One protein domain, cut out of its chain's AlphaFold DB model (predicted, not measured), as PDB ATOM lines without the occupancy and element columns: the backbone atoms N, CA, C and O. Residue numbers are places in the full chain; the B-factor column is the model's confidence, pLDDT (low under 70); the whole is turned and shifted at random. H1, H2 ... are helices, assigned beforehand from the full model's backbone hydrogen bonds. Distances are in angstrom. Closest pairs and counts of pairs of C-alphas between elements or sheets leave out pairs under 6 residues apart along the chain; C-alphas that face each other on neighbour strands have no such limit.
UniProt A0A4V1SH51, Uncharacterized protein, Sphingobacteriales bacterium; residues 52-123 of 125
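This is residues 52 to 123 of the 125 residues of an uncharacterized protein of Sphingobacteriales bacterium (UniProt A0A4V1SH51). Three short helices, H1, H2 and H3, stand side by side with their centres in a triangle and make a small, loosely packed bundle, H2 running against the other two. From the end of H3 the chain turns into the long helix H4, which slants away from this bundle as an arm; residues 106 to 123 stick out with nothing beside them. The printed part has 72 residues with four named helices, H1, H2, H3 and H4 in that order, and no named strand; the class is all helix. The whole is loose, with a radius of gyration of the C-alphas of 14.7 A, and its C-alphas span 44 by 29 by 16 A, the arm making much of the length.

H1, residues 52 to 61, is close to but not clearly touching H2, residues 66 to 78; their closest C-alphas, those of Lys 52 and Asn 76, are 7.1 A apart. These two run opposite ways at a shallow tilt of 7 degrees. H2 touches H3, residues 86 to 96, and the two form a helical hairpin. Their closest C-alphas, those of Gln 68 and Ile 96, are 6.2 A apart, and they run opposite ways at a shallow tilt of 21 degrees. H1 and H3 are close but not clearly touching, with the C-alphas of Thr 55 and Phe 93 closest at 7.6 A; they run the same way at a shallow tilt of 25 degrees. H4, residues 99 to 121, is close to but not clearly touching H3, the closest C-alphas being those of Arg 94 and Lys 102 at 7.6 A. H3 and H4 run opposite ways at a steep tilt of 47 degrees. H4 is apart from H1 and from H2. Each O i to N i+4 pair is within hydrogen-bond range in H1, H2 and H3, and 18 of 19 are in H4.

H1 begins at C-alpha 52, at (204.050, 229.920, 138.554), and measures 14.3 A from first to last C-alpha. H2 measures 18.4 A and H3 15.5 A. H4, the longest helix, measures 33.7 A from C-alpha 99 at (210.408, 223.916, 157.678) to C-alpha 121 at (236.605, 235.738, 140.078).

The two C-alphas farthest apart are those of Ala 67 and Lys 123, at 45.8 A. Without residues 106 to 123, the body of 54 residues spans 30 by 20 by 16 A. The printed part has no cut. The links H1 to H2 and H3 to H4 are tight, and the link H2 to H3, 7 residues, is short. The mean pLDDT of the printed part of this predicted model is 81.5; residues 114 to 123 are under 70.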
ATOM      1  N   LYS A  52     204.876 231.128 138.418       79.75
ATOM      2  CA  LYS A  52     204.050 229.920 138.554       79.75
ATOM      3  C   LYS A  52     204.725 228.668 137.988       79.75
ATOM      4  O   LYS A  52     204.774 227.627 138.632       79.75
ATOM      5  N   LYS A  53     205.349 228.770 136.806       82.06
ATOM      6  CA  LYS A  53     206.116 227.647 136.229       82.06
ATOM      7  C   LYS A  53     207.314 227.285 137.102       82.06
ATOM      8  O   LYS A  53     207.733 226.131 137.145       82.06
ATOM      9  N   ARG A  54     207.897 228.271 137.788       82.31
ATOM     10  CA  ARG A  54     208.997 228.026 138.719       82.31
ATOM     11  C   ARG A  54     208.518 227.316 139.984       82.31
ATOM     12  O   ARG A  54     209.190 226.381 140.401       82.31
ATOM     13  N   THR A  55     207.420 227.753 140.596       83.88
ATOM     14  CA  THR A  55     206.883 227.122 141.813       83.88
ATOM     15  C   THR A  55     206.383 225.708 141.549       83.88
ATOM     16  O   THR A  55     206.699 224.838 142.348       83.88
ATOM     17  N   ALA A  56     205.762 225.437 140.397       83.62
ATOM     18  CA  ALA A  56     205.382 224.081 139.986       83.62
ATOM     19  C   ALA A  56     206.588 223.121 139.942       83.62
ATOM     20  O   ALA A  56     206.608 222.099 140.621       83.62
ATOM     21  N   ARG A  57     207.674 223.512 139.259       85.25
ATOM     22  CA  ARG A  57     208.922 222.720 139.233       85.25
ATOM     23  C   ARG A  57     209.549 222.542 140.616       85.25
ATOM     24  O   ARG A  57     210.253 221.569 140.861       85.25
ATOM     25  N   MET A  58     209.388 223.526 141.501       84.25
ATOM     26  CA  MET A  58     209.889 223.425 142.873       84.25
ATOM     27  C   MET A  58     209.030 222.481 143.711       84.25
ATOM     28  O   MET A  58     209.592 221.761 144.528       84.25
ATOM     29  N   ALA A  59     207.715 222.457 143.495       85.00
ATOM     30  CA  ALA A  59     206.797 221.549 144.171       85.00
ATOM     31  C   ALA A  59     207.121 220.082 143.851       85.00
ATOM     32  O   ALA A  59     207.212 219.268 144.767       85.00
ATOM     33  N   GLU A  60     207.411 219.777 142.581       84.50
ATOM     34  CA  GLU A  60     207.906 218.459 142.155       84.50
ATOM     35  C   GLU A  60     209.218 218.097 142.866       84.50
ATOM     36  O   GLU A  60     209.339 217.040 143.474       84.50
ATOM     37  N   LYS A  61     210.197 219.009 142.867       84.81
ATOM     38  CA  LYS A  61     211.510 218.769 143.492       84.81
ATOM     39  C   LYS A  61     211.468 218.619 145.012       84.81
ATOM     40  O   LYS A  61     212.373 218.022 145.588       84.81
ATOM     41  N   LEU A  62     210.486 219.231 145.667       86.31
ATOM     42  CA  LEU A  62     210.324 219.209 147.119       86.31
ATOM     43  C   LEU A  62     209.343 218.124 147.584       86.31
ATOM     44  O   LEU A  62     209.076 218.061 148.785       86.31
ATOM     45  N   ASN A  63     208.858 217.280 146.663       86.81
ATOM     46  CA  ASN A  63     207.891 216.212 146.916       86.81
ATOM     47  C   ASN A  63     206.677 216.722 147.703       86.81
ATOM     48  O   ASN A  63     206.410 216.264 148.813       86.81
ATOM     49  N   PHE A  64     205.983 217.728 147.162       88.19
ATOM     50  CA  PHE A  64     204.775 218.259 147.795       88.19
ATOM     51  C   PHE A  64     203.740 217.152 148.017       88.19
ATOM     52  O   PHE A  64     203.451 216.375 147.103       88.19
ATOM     53  N   THR A  65     203.154 217.128 149.214       90.81
ATOM     54  CA  THR A  65     201.994 216.276 149.502       90.81
ATOM     55  C   THR A  65     200.772 216.770 148.729       90.81
ATOM     56  O   THR A  65     200.731 217.920 148.283       90.81
ATOM     57  N   ASP A  66     199.745 215.936 148.579       88.62
ATOM     58  CA  ASP A  66     198.545 216.333 147.831       88.62
ATOM     59  C   ASP A  66     197.806 217.506 148.493       88.62
ATOM     60  O   ASP A  66     197.312 218.394 147.800       88.62
ATOM     61  N   ALA A  67     197.855 217.601 149.825       88.94
ATOM     62  CA  ALA A  67     197.362 218.765 150.560       88.94
ATOM     63  C   ALA A  67     198.134 220.052 150.203       88.94
ATOM     64  O   ALA A  67     197.529 221.100 149.979       88.94
ATOM     65  N   GLN A  68     199.464 219.980 150.083       89.75
ATOM     66  CA  GLN A  68     200.286 221.127 149.679       89.75
ATOM     67  C   GLN A  68     200.070 221.510 148.210       89.75
ATOM     68  O   GLN A  68     200.114 222.694 147.873       89.75
ATOM     69  N   LYS A  69     199.828 220.533 147.325       88.38
ATOM     70  CA  LYS A  69     199.459 220.798 145.926       88.38
ATOM     71  C   LYS A  69     198.121 221.531 145.846       88.38
ATOM     72  O   LYS A  69     198.052 222.556 145.179       88.38
ATOM     73  N   ALA A  70     197.116 221.098 146.609       90.12
ATOM     74  CA  ALA A  70     195.827 221.787 146.672       90.12
ATOM     75  C   ALA A  70     195.974 223.246 147.147       90.12
ATOM     76  O   ALA A  70     195.407 224.159 146.548       90.12
ATOM     77  N   GLN A  71     196.801 223.496 148.169       91.00
ATOM     78  CA  GLN A  71     197.113 224.860 148.618       91.00
ATOM     79  C   GLN A  71     197.860 225.677 147.551       91.00
ATOM     80  O   GLN A  71     197.625 226.878 147.404       91.00
ATOM     81  N   LEU A  72     198.757 225.045 146.787       89.19
ATOM     82  CA  LEU A  72     199.468 225.692 145.686       89.19
ATOM     83  C   LEU A  72     198.516 226.075 144.548       89.19
ATOM     84  O   LEU A  72     198.653 227.160 143.982       89.19
ATOM     85  N   ASP A  73     197.543 225.224 144.238       88.81
ATOM     86  CA  ASP A  73     196.527 225.491 143.222       88.81
ATOM     87  C   ASP A  73     195.591 226.621 143.652       88.81
ATOM     88  O   ASP A  73     195.345 227.542 142.869       88.81
ATOM     89  N   GLN A  74     195.179 226.649 144.923       90.88
ATOM     90  CA  GLN A  74     194.450 227.782 145.504       90.88
ATOM     91  C   GLN A  74     195.257 229.085 145.414       90.88
ATOM     92  O   GLN A  74     194.727 230.127 145.023       90.88
ATOM     93  N   LEU A  75     196.559 229.037 145.715       89.56
ATOM     94  CA  LEU A  75     197.442 230.194 145.575       89.56
ATOM     95  C   LEU A  75     197.551 230.641 144.108       89.56
ATOM     96  O   LEU A  75     197.517 231.835 143.817       89.56
ATOM     97  N   ASN A  76     197.658 229.703 143.167       88.38
ATOM     98  CA  ASN A  76     197.710 230.004 141.736       88.38
ATOM     99  C   ASN A  76     196.407 230.620 141.212       88.38
ATOM    100  O   ASN A  76     196.477 231.477 140.323       88.38
ATOM    101  N   ALA A  77     195.263 230.198 141.758       88.50
ATOM    102  CA  ALA A  77     193.942 230.736 141.456       88.50
ATOM    103  C   ALA A  77     193.747 232.146 142.036       88.50
ATOM    104  O   ALA A  77     193.187 233.001 141.359       88.50
ATOM    105  N   LYS A  78     194.275 232.422 143.241       87.44
ATOM    106  CA  LYS A  78     194.223 233.752 143.882       87.44
ATOM    107  C   LYS A  78     194.968 234.834 143.094       87.44
ATOM    108  O   LYS A  78     194.611 236.004 143.167       87.44
ATOM    109  N   TYR A  79     196.001 234.449 142.351       86.12
ATOM    110  CA  TYR A  79     196.813 235.368 141.555       86.12
ATOM    111  C   TYR A  79     196.680 235.058 140.058       86.12
ATOM    112  O   TYR A  79     197.634 234.544 139.468       86.12
ATOM    113  N   PRO A  80     195.517 235.293 139.421       80.56
ATOM    114  CA  PRO A  80     195.325 235.018 138.001       80.56
ATOM    115  C   PRO A  80     196.160 235.971 137.127       80.56
ATOM    116  O   PRO A  80     196.538 237.060 137.547       80.56
ATOM    117  N   GLY A  81     196.473 235.553 135.898       73.25
ATOM    118  CA  GLY A  81     197.196 236.396 134.937       73.25
ATOM    119  C   GLY A  81     198.709 236.547 135.178       73.25
ATOM    120  O   GLY A  81     199.329 235.784 135.926       73.25
ATOM    121  N   ALA A  82     199.310 237.500 134.456       70.94
ATOM    122  CA  ALA A  82     200.754 237.774 134.443       70.94
ATOM    123  C   ALA A  82     201.166 238.957 135.344       70.94
ATOM    124  O   ALA A  82     202.316 239.018 135.799       70.94
ATOM    125  N   GLU A  83     200.224 239.860 135.623       73.44
ATOM    126  CA  GLU A  83     200.379 241.005 136.518       73.44
ATOM    127  C   GLU A  83     199.772 240.681 137.880       73.44
ATOM    128  O   GLU A  83     198.605 240.927 138.161       73.44
ATOM    129  N   PHE A  84     200.587 240.080 138.735       82.00
ATOM    130  CA  PHE A  84     200.271 239.910 140.144       82.00
ATOM    131  C   PHE A  84     201.474 240.311 140.983       82.00
ATOM    132  O   PHE A  84     202.617 240.265 140.509       82.00
ATOM    133  N   ASP A  85     201.236 240.649 142.251       85.56
ATOM    134  CA  ASP A  85     202.332 240.900 143.176       85.56
ATOM    135  C   ASP A  85     203.129 239.609 143.412       85.56
ATOM    136  O   ASP A  85     202.752 238.685 144.141       85.56
ATOM    137  N   ARG A  86     204.290 239.557 142.764       84.50
ATOM    138  CA  ARG A  86     205.201 238.416 142.807       84.50
ATOM    139  C   ARG A  86     205.851 238.249 144.171       84.50
ATOM    140  O   ARG A  86     206.300 237.141 144.470       84.50
ATOM    141  N   LYS A  87     205.974 239.319 144.963       85.75
ATOM    142  CA  LYS A  87     206.513 239.245 146.322       85.75
ATOM    143  C   LYS A  87     205.495 238.547 147.214       85.75
ATOM    144  O   LYS A  87     205.831 237.496 147.761       85.75
ATOM    145  N   ALA A  88     204.254 239.029 147.218       86.56
ATOM    146  CA  ALA A  88     203.153 238.405 147.947       86.56
ATOM    147  C   ALA A  88     202.943 236.937 147.534       86.56
ATOM    148  O   ALA A  88     202.860 236.056 148.387       86.56
ATOM    149  N   TYR A  89     202.982 236.625 146.232       89.00
ATOM    150  CA  TYR A  89     202.892 235.239 145.756       89.00
ATOM    151  C   TYR A  89     204.026 234.348 146.289       89.00
ATOM    152  O   TYR A  89     203.804 233.201 146.672       89.00
ATOM    153  N   ARG A  90     205.267 234.850 146.333       87.94
ATOM    154  CA  ARG A  90     206.408 234.090 146.876       87.94
ATOM    155  C   ARG A  90     206.304 233.881 148.379       87.94
ATOM    156  O   ARG A  90     206.778 232.855 148.866       87.94
ATOM    157  N   GLU A  91     205.754 234.847 149.101       89.44
ATOM    158  CA  GLU A  91     205.493 234.734 150.535       89.44
ATOM    159  C   GLU A  91     204.398 233.697 150.798       89.44
ATOM    160  O   GLU A  91     204.632 232.770 151.570       89.44
ATOM    161  N   GLY A  92     203.292 233.742 150.048       89.50
ATOM    162  CA  GLY A  92     202.251 232.710 150.090       89.50
ATOM    163  C   GLY A  92     202.790 231.318 149.753       89.50
ATOM    164  O   GLY A  92     202.541 230.361 150.478       89.50
ATOM    165  N   PHE A  93     203.632 231.201 148.723       89.06
ATOM    166  CA  PHE A  93     204.285 229.933 148.385       89.06
ATOM    167  C   PHE A  93     205.174 229.417 149.525       89.06
ATOM    168  O   PHE A  93     205.209 228.222 149.798       89.06
ATOM    169  N   ARG A  94     205.905 230.309 150.207       89.00
ATOM    170  CA  ARG A  94     206.751 229.942 151.352       89.00
ATOM    171  C   ARG A  94     205.952 229.499 152.571       89.00
ATOM    172  O   ARG A  94     206.492 228.717 153.346       89.00
ATOM    173  N   ALA A  95     204.724 229.980 152.731       91.88
ATOM    174  CA  ALA A  95     203.839 229.559 153.812       91.88
ATOM    175  C   ALA A  95     203.342 228.113 153.634       91.88
ATOM    176  O   ALA A  95     203.133 227.427 154.626       91.88
ATOM    177  N   ILE A  96     203.224 227.628 152.390       90.38
ATOM    178  CA  ILE A  96     202.838 226.235 152.074       90.38
ATOM    179  C   ILE A  96     203.966 225.243 152.415       90.38
ATOM    180  O   ILE A  96     203.726 224.067 152.690       90.38
ATOM    181  N   LEU A  97     205.218 225.705 152.383       89.75
ATOM    182  CA  LEU A  97     206.386 224.866 152.639       89.75
ATOM    183  C   LEU A  97     206.503 224.495 154.116       89.75
ATOM    184  O   LEU A  97     206.398 225.352 154.994       89.75
ATOM    185  N   THR A  98     206.870 223.242 154.375       91.44
ATOM    186  CA  THR A  98     207.320 222.819 155.706       91.44
ATOM    187  C   THR A  98     208.712 223.366 156.008       91.44
ATOM    188  O   THR A  98     209.475 223.719 155.102       91.44
ATOM    189  N   ASP A  99     209.094 223.402 157.282       89.69
ATOM    190  CA  ASP A  99     210.408 223.916 157.678       89.69
ATOM    191  C   ASP A  99     211.559 223.069 157.116       89.69
ATOM    192  O   ASP A  99     212.551 223.619 156.633       89.69
ATOM    193  N   ALA A 100     211.372 221.750 157.012       86.62
ATOM    194  CA  ALA A 100     212.312 220.856 156.334       86.62
ATOM    195  C   ALA A 100     212.471 221.193 154.835       86.62
ATOM    196  O   ALA A 100     213.580 221.200 154.294       86.62
ATOM    197  N   GLN A 101     211.378 221.526 154.136       88.56
ATOM    198  CA  GLN A 101     211.441 221.953 152.733       88.56
ATOM    199  C   GLN A 101     212.081 223.345 152.585       88.56
ATOM    200  O   GLN A 101     212.814 223.588 151.620       88.56
ATOM    201  N   LYS A 102     211.853 224.257 153.542       88.69
ATOM    202  CA  LYS A 102     212.510 225.575 153.586       88.69
ATOM    203  C   LYS A 102     214.024 225.438 153.769       88.69
ATOM    204  O   LYS A 102     214.760 226.137 153.069       88.69
ATOM    205  N   GLN A 103     214.481 224.526 154.629       88.31
ATOM    206  CA  GLN A 103     215.903 224.222 154.820       88.31
ATOM    207  C   GLN A 103     216.548 223.694 153.533       88.31
ATOM    208  O   GLN A 103     217.518 224.287 153.061       88.31
ATOM    209  N   LYS A 104     215.939 222.703 152.862       87.50
ATOM    210  CA  LYS A 104     216.420 222.220 151.548       87.50
ATOM    211  C   LYS A 104     216.526 223.346 150.513       87.50
ATOM    212  O   LYS A 104     217.490 223.430 149.752       87.50
ATOM    213  N   MET A 105     215.558 224.263 150.502       85.00
ATOM    214  CA  MET A 105     215.593 225.454 149.649       85.00
ATOM    215  C   MET A 105     216.738 226.418 149.996       85.00
ATOM    216  O   MET A 105     217.317 227.028 149.091       85.00
ATOM    217  N   ALA A 106     217.046 226.589 151.282       86.25
ATOM    218  CA  ALA A 106     218.148 227.425 151.747       86.25
ATOM    219  C   ALA A 106     219.508 226.824 151.359       86.25
ATOM    220  O   ALA A 106     220.340 227.534 150.796       86.25
ATOM    221  N   GLU A 107     219.688 225.515 151.533       85.81
ATOM    222  CA  GLU A 107     220.892 224.791 151.108       85.81
ATOM    223  C   GLU A 107     221.113 224.878 149.594       85.81
ATOM    224  O   GLU A 107     222.215 225.178 149.131       85.81
ATOM    225  N   TRP A 108     220.058 224.682 148.793       84.25
ATOM    226  CA  TRP A 108     220.146 224.850 147.339       84.25
ATOM    227  C   TRP A 108     220.528 226.275 146.948       84.25
ATOM    228  O   TRP A 108     221.316 226.471 146.021       84.25
ATOM    229  N   LYS A 109     220.005 227.285 147.653       83.12
ATOM    230  CA  LYS A 109     220.406 228.679 147.436       83.12
ATOM    231  C   LYS A 109     221.867 228.920 147.797       83.12
ATOM    232  O   LYS A 109     222.541 229.604 147.030       83.12
ATOM    233  N   ALA A 110     222.349 228.370 148.910       82.94
ATOM    234  CA  ALA A 110     223.738 228.506 149.338       82.94
ATOM    235  C   ALA A 110     224.697 227.918 148.287       82.94
ATOM    236  O   ALA A 110     225.544 228.645 147.766       82.94
ATOM    237  N   LYS A 111     224.455 226.673 147.850       79.12
ATOM    238  CA  LYS A 111     225.245 225.999 146.798       79.12
ATOM    239  C   LYS A 111     225.262 226.768 145.472       79.12
ATOM    240  O   LYS A 111     226.264 226.786 144.760       79.12
ATOM    241  N   HIS A 112     224.151 227.409 145.107       73.38
ATOM    242  CA  HIS A 112     224.084 228.215 143.885       73.38
ATOM    243  C   HIS A 112     224.744 229.596 144.017       73.38
ATOM    244  O   HIS A 112     225.237 230.111 143.014       73.38
ATOM    245  N   LYS A 113     224.770 230.201 145.214       70.75
ATOM    246  CA  LYS A 113     225.449 231.483 145.458       70.75
ATOM    247  C   LYS A 113     226.966 231.329 145.329       70.75
ATOM    248  O   LYS A 113     227.603 232.147 144.673       70.75
ATOM    249  N   GLU A 114     227.509 230.248 145.874       63.22
ATOM    250  CA  GLU A 114     228.941 229.937 145.842       63.22
ATOM    251  C   GLU A 114     229.472 229.765 144.407       63.22
ATOM    252  O   GLU A 114     230.436 230.420 144.011       63.22
ATOM    253  N   LYS A 115     228.762 229.001 143.563       59.81
ATOM    254  CA  LYS A 115     229.128 228.821 142.144       59.81
ATOM    255  C   LYS A 115     229.104 230.115 141.325       59.81
ATOM    256  O   LYS A 115     229.823 230.223 140.336       59.81
ATOM    257  N   HIS A 116     228.265 231.085 141.691       58.47
ATOM    258  CA  HIS A 116     228.235 232.387 141.019       58.47
ATOM    259  C   HIS A 116     229.347 233.330 141.496       58.47
ATOM    260  O   HIS A 116     229.786 234.154 140.697       58.47
ATOM    261  N   GLY A 117     229.822 233.183 142.739       58.91
ATOM    262  CA  GLY A 117     231.003 233.889 143.246       58.91
ATOM    263  C   GLY A 117     232.277 233.463 142.514       58.91
ATOM    264  O   GLY A 117     232.933 234.297 141.899       58.91
ATOM    265  N   GLN A 118     232.532 232.151 142.437       56.81
ATOM    266  CA  GLN A 118     233.731 231.604 141.778       56.81
ATOM    267  C   GLN A 118     233.826 231.972 140.286       56.81
ATOM    268  O   GLN A 118     234.903 232.248 139.760       56.81
ATOM    269  N   ARG A 119     232.688 232.037 139.581       51.25
ATOM    270  CA  ARG A 119     232.650 232.431 138.160       51.25
ATOM    271  C   ARG A 119     232.879 233.931 137.933       51.25
ATOM    272  O   ARG A 119     233.186 234.324 136.809       51.25
ATOM    273  N   GLY A 120     232.663 234.756 138.959       54.69
ATOM    274  CA  GLY A 120     232.964 236.186 138.937       54.69
ATOM    275  C   GLY A 120     234.458 236.462 139.095       54.69
ATOM    276  O   GLY A 120     234.971 237.366 138.443       54.69
ATOM    277  N   GLU A 121     235.153 235.646 139.891       51.50
ATOM    278  CA  GLU A 121     236.605 235.738 140.078       51.50
ATOM    279  C   GLU A 121     237.389 235.179 138.885       51.50
ATOM    280  O   GLU A 121     238.295 235.849 138.407       51.50
ATOM    281  N   MET A 122     236.971 234.054 138.287       50.38
ATOM    282  CA  MET A 122     237.601 233.528 137.057       50.38
ATOM    283  C   MET A 122     237.495 234.452 135.832       50.38
ATOM    284  O   MET A 122     238.169 234.222 134.839       50.38
ATOM    285  N   LYS A 123     236.617 235.463 135.853       52.72
ATOM    286  CA  LYS A 123     236.509 236.465 134.778       52.72
ATOM    287  C   LYS A 123     237.357 237.716 135.018       52.72
ATOM    288  O   LYS A 123     237.362 238.594 134.158       52.72
TER     289      LYS A 123